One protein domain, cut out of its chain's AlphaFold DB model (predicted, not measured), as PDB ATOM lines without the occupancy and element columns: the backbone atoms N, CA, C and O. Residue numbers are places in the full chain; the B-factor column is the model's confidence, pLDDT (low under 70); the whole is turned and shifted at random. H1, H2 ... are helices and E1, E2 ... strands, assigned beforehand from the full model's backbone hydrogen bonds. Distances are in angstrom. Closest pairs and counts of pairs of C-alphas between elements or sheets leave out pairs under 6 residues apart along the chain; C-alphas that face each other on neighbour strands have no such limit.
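This is residues 6 to 82 of the 181 residues of an uncharacterized protein of Pedobacter sp. PACM 27299 (UniProt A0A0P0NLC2). A small three-stranded antiparallel sheet has a long helical hairpin, H2 and H3, on one side: H3 crosses the sheet at a slant over its edge strand E1, and H2 reaches the sheet with residues 43 to 47. The short helix H1 only grazes the sheet. The printed part has 77 residues, with three named strands and three named helices in the order E1 H1 E2 E3 H2 H3; the sheet's order is E1 - E3 - E2, and the class is mixed, helices and strands. The whole is compact, with a radius of gyration of the C-alphas of 11.7 A and spans of 32 by 28 by 18 A.

Start with the sheet: E1, residues 6 to 10, is the antiparallel neighbour of E3, residues 33 to 39, at 161 degrees; look for N 7 and O 36, 2.8 A apart. On the other side of E3, E2, residues 26 to 30, is also antiparallel, at 152 degrees, with N 35 and O 28 at 2.8 A; E2 and E3 form a hairpin. H1, residues 14 to 17, grazes the sheet; its closest C-alphas to E2 are those of Leu 14 and Ser 29, 6.5 A apart. E1, H1 and E2 make a split strand-helix-strand unit, two strands running the same way with E3 between them, and its crossover is right-handed. H2, residues 41 to 56, and H3, residues 62 to 82, give two layers, helices on one face of the sheet. H3 lies over E1 at a height over the sheet of 7.8 A, and on the local plane their lines stand at 32 degrees, only just slantwise; the closest C-alphas are those of Val 9 and Gly 73, 5.9 A apart. H2 and H3 touch as a helical hairpin, opposite ways at a shallow tilt of 28 degrees, with the C-alphas of Lys 48 and Asn 71 closest at 6.6 A. H1 and H2 are apart. Every O i to N i+4 pair is within hydrogen-bond range in H3, 10 of 12 are in H2, and H1 is too short for such a pair.

Find C-alpha 6 at (91.597, 0.249, 37.521), where E1 begins. E3 runs 20.2 A, H2 23.7 A, and H3 30.4 A to C-alpha 82 at (98.564, -1.993, 25.654).

The two farthest C-alphas, those of Ala 60 and Ile 82, are 32.5 A apart. The printed part has no cut and no long link. Its mean pLDDT is 83.3, and residue 19 and residues 53 to 60 are under 70.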
ATOM      1  N   GLU A   6      92.465  -0.749  36.911       88.00
ATOM      2  CA  GLU A   6      91.597   0.249  37.521       88.00
ATOM      3  C   GLU A   6      91.279   1.364  36.517       88.00
ATOM      4  O   GLU A   6      92.147   1.846  35.787       88.00
ATOM      5  N   VAL A   7      90.011   1.762  36.457       88.56
ATOM      6  CA  VAL A   7      89.520   2.803  35.556       88.56
ATOM      7  C   VAL A   7      88.733   3.825  36.359       88.56
ATOM      8  O   VAL A   7      87.571   3.597  36.701       88.56
ATOM      9  N   ASP A   8      89.356   4.973  36.607       87.69
ATOM     10  CA  ASP A   8      88.701   6.112  37.242       87.69
ATOM     11  C   ASP A   8      87.881   6.913  36.226       87.69
ATOM     12  O   ASP A   8      88.381   7.352  35.180       87.69
ATOM     13  N   VAL A   9      86.610   7.148  36.549       89.69
ATOM     14  CA  VAL A   9      85.689   7.939  35.731       89.69
ATOM     15  C   VAL A   9      85.062   9.038  36.579       89.69
ATOM     16  O   VAL A   9      84.165   8.812  37.388       89.69
ATOM     17  N   ILE A  10      85.535  10.262  36.354       89.38
ATOM     18  CA  ILE A  10      85.060  11.468  37.039       89.38
ATOM     19  C   ILE A  10      83.693  11.904  36.498       89.38
ATOM     20  O   ILE A  10      83.446  11.905  35.288       89.38
ATOM     21  N   GLY A  11      82.818  12.345  37.401       84.62
ATOM     22  CA  GLY A  11      81.487  12.860  37.088       84.62
ATOM     23  C   GLY A  11      80.491  11.780  36.667       84.62
ATOM     24  O   GLY A  11      79.579  12.092  35.898       84.62
ATOM     25  N   VAL A  12      80.718  10.544  37.121       88.75
ATOM     26  CA  VAL A  12      79.801   9.398  37.077       88.75
ATOM     27  C   VAL A  12      79.659   8.890  38.508       88.75
ATOM     28  O   VAL A  12      80.651   8.815  39.227       88.75
ATOM     29  N   HIS A  13      78.442   8.579  38.935       89.75
ATOM     30  CA  HIS A  13      78.133   8.154  40.297       89.75
ATOM     31  C   HIS A  13      77.618   6.713  40.317       89.75
ATOM     32  O   HIS A  13      77.074   6.233  39.330       89.75
ATOM     33  N   LEU A  14      77.713   6.025  41.462       88.06
ATOM     34  CA  LEU A  14      77.165   4.664  41.604       88.06
ATOM     35  C   LEU A  14      75.667   4.593  41.252       88.06
ATOM     36  O   LEU A  14      75.228   3.639  40.619       88.06
ATOM     37  N   ALA A  15      74.904   5.641  41.579       87.31
ATOM     38  CA  ALA A  15      73.482   5.747  41.243       87.31
ATOM     39  C   ALA A  15      73.203   5.785  39.726       87.31
ATOM     40  O   ALA A  15      72.084   5.510  39.297       87.31
ATOM     41  N   ASP A  16      74.201   6.100  38.893       84.75
ATOM     42  CA  ASP A  16      74.056   6.060  37.434       84.75
ATOM     43  C   ASP A  16      74.003   4.622  36.888       84.75
ATOM     44  O   ASP A  16      73.574   4.418  35.755       84.75
ATOM     45  N   PHE A  17      74.366   3.617  37.693       85.94
ATOM     46  CA  PHE A  17      74.282   2.192  37.346       85.94
ATOM     47  C   PHE A  17      72.980   1.528  37.822       85.94
ATOM     48  O   PHE A  17      72.698   0.381  37.478       85.94
ATOM     49  N   GLU A  18      72.145   2.237  38.587       81.94
ATOM     50  CA  GLU A  18      70.849   1.736  39.051       81.94
ATOM     51  C   GLU A  18      69.818   1.784  37.908       81.94
ATOM     52  O   GLU A  18      68.987   2.685  37.807       81.94
ATOM     53  N   GLY A  19      69.900   0.805  37.004       69.50
ATOM     54  CA  GLY A  19      68.917   0.572  35.941       69.50
ATOM     55  C   GLY A  19      69.102   1.386  34.657       69.50
ATOM     56  O   GLY A  19      68.266   1.260  33.767       69.50
ATOM     57  N   LYS A  20      70.170   2.190  34.543       71.81
ATOM     58  CA  LYS A  20      70.498   2.958  33.320       71.81
ATOM     59  C   LYS A  20      71.697   2.409  32.549       71.81
ATOM     60  O   LYS A  20      71.780   2.592  31.346       71.81
ATOM     61  N   ILE A  21      72.652   1.792  33.241       81.38
ATOM     62  CA  ILE A  21      73.890   1.270  32.654       81.38
ATOM     63  C   ILE A  21      74.231  -0.030  33.367       81.38
ATOM     64  O   ILE A  21      74.141  -0.105  34.594       81.38
ATOM     65  N   VAL A  22      74.638  -1.050  32.615       84.81
ATOM     66  CA  VAL A  22      75.143  -2.298  33.194       84.81
ATOM     67  C   VAL A  22      76.365  -2.003  34.062       84.81
ATOM     68  O   VAL A  22      77.342  -1.431  33.592       84.81
ATOM     69  N   ALA A  23      76.325  -2.397  35.333       85.88
ATOM     70  CA  ALA A  23      77.468  -2.268  36.228       85.88
ATOM     71  C   ALA A  23      78.562  -3.297  35.883       85.88
ATOM     72  O   ALA A  23      78.239  -4.452  35.581       85.88
ATOM     73  N   PRO A  24      79.854  -2.928  35.952       87.25
ATOM     74  CA  PRO A  24      80.934  -3.902  35.877       87.25
ATOM     75  C   PRO A  24      80.972  -4.757  37.155       87.25
ATOM     76  O   PRO A  24      80.332  -4.445  38.157       87.25
ATOM     77  N   ALA A  25      81.751  -5.842  37.127       84.88
ATOM     78  CA  ALA A  25      81.823  -6.795  38.238       84.88
ATOM     79  C   ALA A  25      82.332  -6.171  39.551       84.88
ATOM     80  O   ALA A  25      81.901  -6.578  40.626       84.88
ATOM     81  N   PHE A  26      83.229  -5.186  39.453       90.25
ATOM     82  CA  PHE A  26      83.793  -4.473  40.594       90.25
ATOM     83  C   PHE A  26      83.736  -2.970  40.323       90.25
ATOM     84  O   PHE A  26      84.300  -2.486  39.336       90.25
ATOM     85  N   ILE A  27      83.029  -2.242  41.185       92.75
ATOM     86  CA  ILE A  27      82.878  -0.792  41.110       92.75
ATOM     87  C   ILE A  27      82.818  -0.195  42.513       92.75
ATOM     88  O   ILE A  27      82.054  -0.661  43.355       92.75
ATOM     89  N   ASP A  28      83.589   0.864  42.729       91.69
ATOM     90  CA  ASP A  28      83.659   1.604  43.984       91.69
ATOM     91  C   ASP A  28      83.417   3.099  43.747       91.69
ATOM     92  O   ASP A  28      83.695   3.643  42.675       91.69
ATOM     93  N   SER A  29      82.912   3.791  44.768       90.81
ATOM     94  CA  SER A  29      82.837   5.255  44.757       90.81
ATOM     95  C   SER A  29      84.200   5.846  45.107       90.81
ATOM     96  O   SER A  29      84.813   5.447  46.095       90.81
ATOM     97  N   VAL A  30      84.627   6.856  44.354       90.12
ATOM     98  CA  VAL A  30      85.830   7.654  44.639       90.12
ATOM     99  C   VAL A  30      85.489   9.142  44.634       90.12
ATOM    100  O   VAL A  30      84.396   9.538  44.222       90.12
ATOM    101  N   ASP A  31      86.407   9.985  45.104       86.62
ATOM    102  CA  ASP A  31      86.187  11.430  45.145       86.62
ATOM    103  C   ASP A  31      85.895  11.983  43.743       86.62
ATOM    104  O   ASP A  31      86.740  12.002  42.848       86.62
ATOM    105  N   GLY A  32      84.658  12.444  43.556       87.00
ATOM    106  CA  GLY A  32      84.196  13.026  42.301       87.00
ATOM    107  C   GLY A  32      83.845  12.023  41.201       87.00
ATOM    108  O   GLY A  32      83.608  12.465  40.077       87.00
ATOM    109  N   GLY A  33      83.777  10.715  41.471       92.75
ATOM    110  CA  GLY A  33      83.482   9.730  40.431       92.75
ATOM    111  C   GLY A  33      83.283   8.292  40.910       92.75
ATOM    112  O   GLY A  33      82.982   8.026  42.075       92.75
ATOM    113  N   VAL A  34      83.501   7.359  39.986       92.88
ATOM    114  CA  VAL A  34      83.581   5.919  40.260       92.88
ATOM    115  C   VAL A  34      84.924   5.367  39.804       92.88
ATOM    116  O   VAL A  34      85.492   5.840  38.818       92.88
ATOM    117  N   LYS A  35      85.394   4.338  40.502       93.12
ATOM    118  CA  LYS A  35      86.505   3.490  40.085       93.12
ATOM    119  C   LYS A  35      85.949   2.131  39.696       93.12
ATOM    120  O   LYS A  35      85.240   1.509  40.481       93.12
ATOM    121  N   MET A  36      86.243   1.682  38.485       92.19
ATOM    122  CA  MET A  36      85.866   0.353  38.001       92.19
ATOM    123  C   MET A  36      87.113  -0.521  37.927       92.19
ATOM    124  O   MET A  36      88.118  -0.084  37.368       92.19
ATOM    125  N   THR A  37      87.039  -1.751  38.428       90.31
ATOM    126  CA  THR A  37      88.175  -2.682  38.424       90.31
ATOM    127  C   THR A  37      87.891  -3.875  37.522       90.31
ATOM    128  O   THR A  37      86.840  -4.514  37.598       90.31
ATOM    129  N   PHE A  38      88.851  -4.186  36.654       89.69
ATOM    130  CA  PHE A  38      88.763  -5.257  35.668       89.69
ATOM    131  C   PHE A  38      89.886  -6.275  35.867       89.69
ATOM    132  O   PHE A  38      91.050  -5.912  36.020       89.69
ATOM    133  N   LEU A  39      89.548  -7.565  35.806       87.19
ATOM    134  CA  LEU A  39      90.502  -8.672  35.928       87.19
ATOM    135  C   LEU A  39      91.173  -8.954  34.576       87.19
ATOM    136  O   LEU A  39      90.928  -9.977  33.924       87.19
ATOM    137  N   GLY A  40      92.020  -8.024  34.146       82.44
ATOM    138  CA  GLY A  40      92.748  -8.067  32.883       82.44
ATOM    139  C   GLY A  40      92.001  -7.441  31.703       82.44
ATOM    140  O   GLY A  40      90.797  -7.171  31.745       82.44
ATOM    141  N   ILE A  41      92.748  -7.232  30.615       85.19
ATOM    142  CA  ILE A  41      92.307  -6.452  29.451       85.19
ATOM    143  C   ILE A  41      91.086  -7.035  28.736       85.19
ATOM    144  O   ILE A  41      90.302  -6.277  28.168       85.19
ATOM    145  N   ASP A  42      90.899  -8.355  28.766       88.69
ATOM    146  CA  ASP A  42      89.766  -8.998  28.096       88.69
ATOM    147  C   ASP A  42      88.444  -8.627  28.768       88.69
ATOM    148  O   ASP A  42      87.534  -8.168  28.085       88.69
ATOM    149  N   SER A  43      88.376  -8.685  30.103       88.94
ATOM    150  CA  SER A  43      87.176  -8.283  30.854       88.94
ATOM    151  C   SER A  43      86.823  -6.806  30.638       88.94
ATOM    152  O   SER A  43      85.655  -6.444  30.500       88.94
ATOM    153  N   LEU A  44      87.842  -5.951  30.513       89.38
ATOM    154  CA  LEU A  44      87.667  -4.538  30.201       89.38
ATOM    155  C   LEU A  44      87.131  -4.345  28.769       89.38
ATOM    156  O   LEU A  44      86.186  -3.584  28.548       89.38
ATOM    157  N   LYS A  45      87.695  -5.053  27.779       89.19
ATOM    158  CA  LYS A  45      87.227  -5.025  26.381       89.19
ATOM    159  C   LYS A  45      85.802  -5.557  26.236       89.19
ATOM    160  O   LYS A  45      85.026  -4.961  25.493       89.19
ATOM    161  N   GLU A  46      85.465  -6.638  26.930       90.69
ATOM    162  CA  GLU A  46      84.120  -7.219  26.964       90.69
ATOM    163  C   GLU A  46      83.106  -6.209  27.496       90.69
ATOM    164  O   GLU A  46      82.110  -5.933  26.827       90.69
ATOM    165  N   TYR A  47      83.405  -5.577  28.635       91.56
ATOM    166  CA  TYR A  47      82.546  -4.545  29.209       91.56
ATOM    167  C   TYR A  47      82.373  -3.346  28.267       91.56
ATOM    168  O   TYR A  47      81.257  -2.893  28.028       91.56
ATOM    169  N   LYS A  48      83.461  -2.869  27.650       89.06
ATOM    170  CA  LYS A  48      83.390  -1.798  26.646       89.06
ATOM    171  C   LYS A  48      82.508  -2.181  25.451       89.06
ATOM    172  O   LYS A  48      81.768  -1.337  24.955       89.06
ATOM    173  N   SER A  49      82.601  -3.416  24.960       87.75
ATOM    174  CA  SER A  49      81.769  -3.892  23.850       87.75
ATOM    175  C   SER A  49      80.295  -3.992  24.241       87.75
ATOM    176  O   SER A  49      79.448  -3.595  23.444       87.75
ATOM    177  N   ALA A  50      79.990  -4.461  25.455       85.88
ATOM    178  CA  ALA A  50      78.626  -4.489  25.980       85.88
ATOM    179  C   ALA A  50      78.033  -3.072  26.062       85.88
ATOM    180  O   ALA A  50      76.932  -2.838  25.573       85.88
ATOM    181  N   LEU A  51      78.816  -2.105  26.557       82.44
ATOM    182  CA  LEU A  51      78.415  -0.700  26.648       82.44
ATOM    183  C   LEU A  51      78.080  -0.085  25.274       82.44
ATOM    184  O   LEU A  51      77.153   0.708  25.166       82.44
ATOM    185  N   ILE A  52      78.820  -0.456  24.220       70.81
ATOM    186  CA  ILE A  52      78.604   0.038  22.845       70.81
ATOM    187  C   ILE A  52      77.388  -0.624  22.179       70.81
ATOM    188  O   ILE A  52      76.744  -0.008  21.336       70.81
ATOM    189  N   GLN A  53      77.060  -1.876  22.510       65.88
ATOM    190  CA  GLN A  53      75.883  -2.543  21.940       65.88
ATOM    191  C   GLN A  53      74.573  -1.892  22.398       65.88
ATOM    192  O   GLN A  53      73.616  -1.863  21.629       65.88
ATOM    193  N   GLU A  54      74.556  -1.293  23.590       58.16
ATOM    194  CA  GLU A  54      73.421  -0.506  24.077       58.16
ATOM    195  C   GLU A  54      73.264   0.861  23.382       58.16
ATOM    196  O   GLU A  54      72.189   1.445  23.458       58.16
ATOM    197  N   ASP A  55      74.284   1.380  22.680       53.41
ATOM    198  CA  ASP A  55      74.186   2.633  21.898       53.41
ATOM    199  C   ASP A  55      73.429   2.453  20.563       53.41
ATOM    200  O   ASP A  55      73.132   3.433  19.876       53.41
ATOM    201  N   ALA A  56      73.152   1.209  20.146       52.34
ATOM    202  CA  ALA A  56      72.423   0.921  18.907       52.34
ATOM    203  C   ALA A  56      70.905   1.172  19.029       52.34
ATOM    204  O   ALA A  56      70.225   1.311  18.011       52.34
ATOM    205  N   GLU A  57      70.387   1.257  20.254       56.38
ATOM    206  CA  GLU A  57      69.037   1.730  20.563       56.38
ATOM    207  C   GLU A  57      69.119   3.234  20.884       56.38
ATOM    208  O   GLU A  57      70.073   3.678  21.513       56.38
ATOM    209  N   GLU A  58      68.186   4.063  20.402       51.56
ATOM    210  CA  GLU A  58      68.203   5.526  20.603       51.56
ATOM    211  C   GLU A  58      68.123   5.905  22.097       51.56
ATOM    212  O   GLU A  58      67.055   6.195  22.636       51.56
ATOM    213  N   VAL A  59      69.266   5.941  22.781       56.03
ATOM    214  CA  VAL A  59      69.381   6.426  24.155       56.03
ATOM    215  C   VAL A  59      69.503   7.953  24.132       56.03
ATOM    216  O   VAL A  59      70.511   8.522  23.701       56.03
ATOM    217  N   ALA A  60      68.456   8.650  24.576       58.66
ATOM    218  CA  ALA A  60      68.404  10.109  24.587       58.66
ATOM    219  C   ALA A  60      68.953  10.715  25.895       58.66
ATOM    220  O   ALA A  60      68.588  10.307  26.994       58.66
ATOM    221  N   GLY A  61      69.751  11.783  25.781       70.44
ATOM    222  CA  GLY A  61      70.081  12.681  26.896       70.44
ATOM    223  C   GLY A  61      71.247  12.235  27.790       70.44
ATOM    224  O   GLY A  61      72.298  11.829  27.305       70.44
ATOM    225  N   THR A  62      71.070  12.377  29.107       72.19
ATOM    226  CA  THR A  62      72.114  12.239  30.144       72.19
ATOM    227  C   THR A  62      72.761  10.855  30.212       72.19
ATOM    228  O   THR A  62      73.926  10.751  30.584       72.19
ATOM    229  N   GLU A  63      72.058   9.792  29.819       79.62
ATOM    230  CA  GLU A  63      72.616   8.434  29.780       79.62
ATOM    231  C   GLU A  63      73.722   8.302  28.723       79.62
ATOM    232  O   GLU A  63      74.779   7.736  29.005       79.62
ATOM    233  N   LYS A  64      73.544   8.923  27.550       81.62
ATOM    234  CA  LYS A  64      74.579   8.980  26.512       81.62
ATOM    235  C   LYS A  64      75.830   9.710  26.999       81.62
ATOM    236  O   LYS A  64      76.943   9.253  26.766       81.62
ATOM    237  N   GLU A  65      75.662  10.810  27.736       84.19
ATOM    238  CA  GLU A  65      76.792  11.550  28.314       84.19
ATOM    239  C   GLU A  65      77.572  10.718  29.343       84.19
ATOM    240  O   GLU A  65      78.802  10.799  29.408       84.19
ATOM    241  N   ILE A  66      76.878   9.904  30.145       87.62
ATOM    242  CA  ILE A  66      77.508   8.993  31.110       87.62
ATOM    243  C   ILE A  66      78.241   7.866  30.366       87.62
ATOM    244  O   ILE A  66      79.419   7.621  30.645       87.62
ATOM    245  N   LYS A  67      77.599   7.236  29.371       87.19
ATOM    246  CA  LYS A  67      78.211   6.208  28.511       87.19
ATOM    247  C   LYS A  67      79.460   6.732  27.802       87.19
ATOM    248  O   LYS A  67      80.490   6.059  27.809       87.19
ATOM    249  N   ASP A  68      79.433   7.962  27.292       88.38
ATOM    250  CA  ASP A  68      80.588   8.608  26.662       88.38
ATOM    251  C   ASP A  68      81.753   8.821  27.641       88.38
ATOM    252  O   ASP A  68      82.912   8.554  27.295       88.38
ATOM    253  N   LYS A  69      81.476   9.256  28.880       90.06
ATOM    254  CA  LYS A  69      82.499   9.395  29.934       90.06
ATOM    255  C   LYS A  69      83.130   8.050  30.285       90.06
ATOM    256  O   LYS A  69      84.359   7.947  30.308       90.06
ATOM    257  N   ILE A  70      82.304   7.024  30.501       90.88
ATOM    258  CA  ILE A  70      82.758   5.660  30.792       90.88
ATOM    259  C   ILE A  70      83.603   5.141  29.622       90.88
ATOM    260  O   ILE A  70      84.748   4.740  29.817       90.88
ATOM    261  N   ASN A  71      83.107   5.229  28.385       90.44
ATOM    262  CA  ASN A  71      83.812   4.769  27.188       90.44
ATOM    263  C   ASN A  71      85.151   5.497  26.986       90.44
ATOM    264  O   ASN A  71      86.137   4.885  26.571       90.44
ATOM    265  N   LYS A  72      85.223   6.795  27.302       90.00
ATOM    266  CA  LYS A  72      86.483   7.550  27.281       90.00
ATOM    267  C   LYS A  72      87.482   7.007  28.307       90.00
ATOM    268  O   LYS A  72      88.640   6.799  27.940       90.00
ATOM    269  N   GLY A  73      87.045   6.745  29.541       89.06
ATOM    270  CA  GLY A  73      87.867   6.116  30.581       89.06
ATOM    271  C   GLY A  73      88.374   4.736  30.155       89.06
ATOM    272  O   GLY A  73      89.578   4.491  30.157       89.06
ATOM    273  N   LEU A  74      87.479   3.879  29.656       90.56
ATOM    274  CA  LEU A  74      87.818   2.539  29.165       90.56
ATOM    275  C   LEU A  74      88.805   2.580  27.988       90.56
ATOM    276  O   LEU A  74      89.760   1.811  27.951       90.56
ATOM    277  N   LYS A  75      88.614   3.483  27.013       89.19
ATOM    278  CA  LYS A  75      89.550   3.650  25.883       89.19
ATOM    279  C   LYS A  75      90.940   4.065  26.353       89.19
ATOM    280  O   LYS A  75      91.921   3.531  25.838       89.19
ATOM    281  N   LYS A  76      91.014   5.000  27.304       87.94
ATOM    282  CA  LYS A  76      92.277   5.442  27.897       87.94
ATOM    283  C   LYS A  76      92.982   4.267  28.583       87.94
ATOM    284  O   LYS A  76      94.103   3.954  28.198       87.94
ATOM    285  N   ALA A  77      92.284   3.553  29.466       86.00
ATOM    286  CA  ALA A  77      92.832   2.407  30.189       86.00
ATOM    287  C   ALA A  77      93.300   1.270  29.261       86.00
ATOM    288  O   ALA A  77      94.366   0.701  29.473       86.00
ATOM    289  N   ILE A  78      92.563   0.971  28.178       86.62
ATOM    290  CA  ILE A  78      93.008   0.002  27.155       86.62
ATOM    291  C   ILE A  78      94.318   0.452  26.515       86.62
ATOM    292  O   ILE A  78      95.232  -0.351  26.357       86.62
ATOM    293  N   SER A  79      94.396   1.719  26.105       84.50
ATOM    294  CA  SER A  79      95.584   2.254  25.441       84.50
ATOM    295  C   SER A  79      96.799   2.235  26.364       84.50
ATOM    296  O   SER A  79      97.890   1.869  25.929       84.50
ATOM    297  N   GLU A  80      96.609   2.612  27.628       82.81
ATOM    298  CA  GLU A  80      97.649   2.584  28.657       82.81
ATOM    299  C   GLU A  80      98.108   1.150  28.916       82.81
ATOM    300  O   GLU A  80      99.300   0.882  28.818       82.81
ATOM    301  N   HIS A  81      97.183   0.207  29.106       83.12
ATOM    302  CA  HIS A  81      97.523  -1.202  29.302       83.12
ATOM    303  C   HIS A  81      98.243  -1.818  28.090       83.12
ATOM    304  O   HIS A  81      99.184  -2.581  28.269       83.12
ATOM    305  N   ILE A  82      97.852  -1.499  26.850       82.62
ATOM    306  CA  ILE A  82      98.564  -1.993  25.654       82.62
ATOM    307  C   ILE A  82      99.987  -1.430  25.605       82.62
ATOM    308  O   ILE A  82     100.938  -2.190  25.451       82.62
TER     309      ILE A  82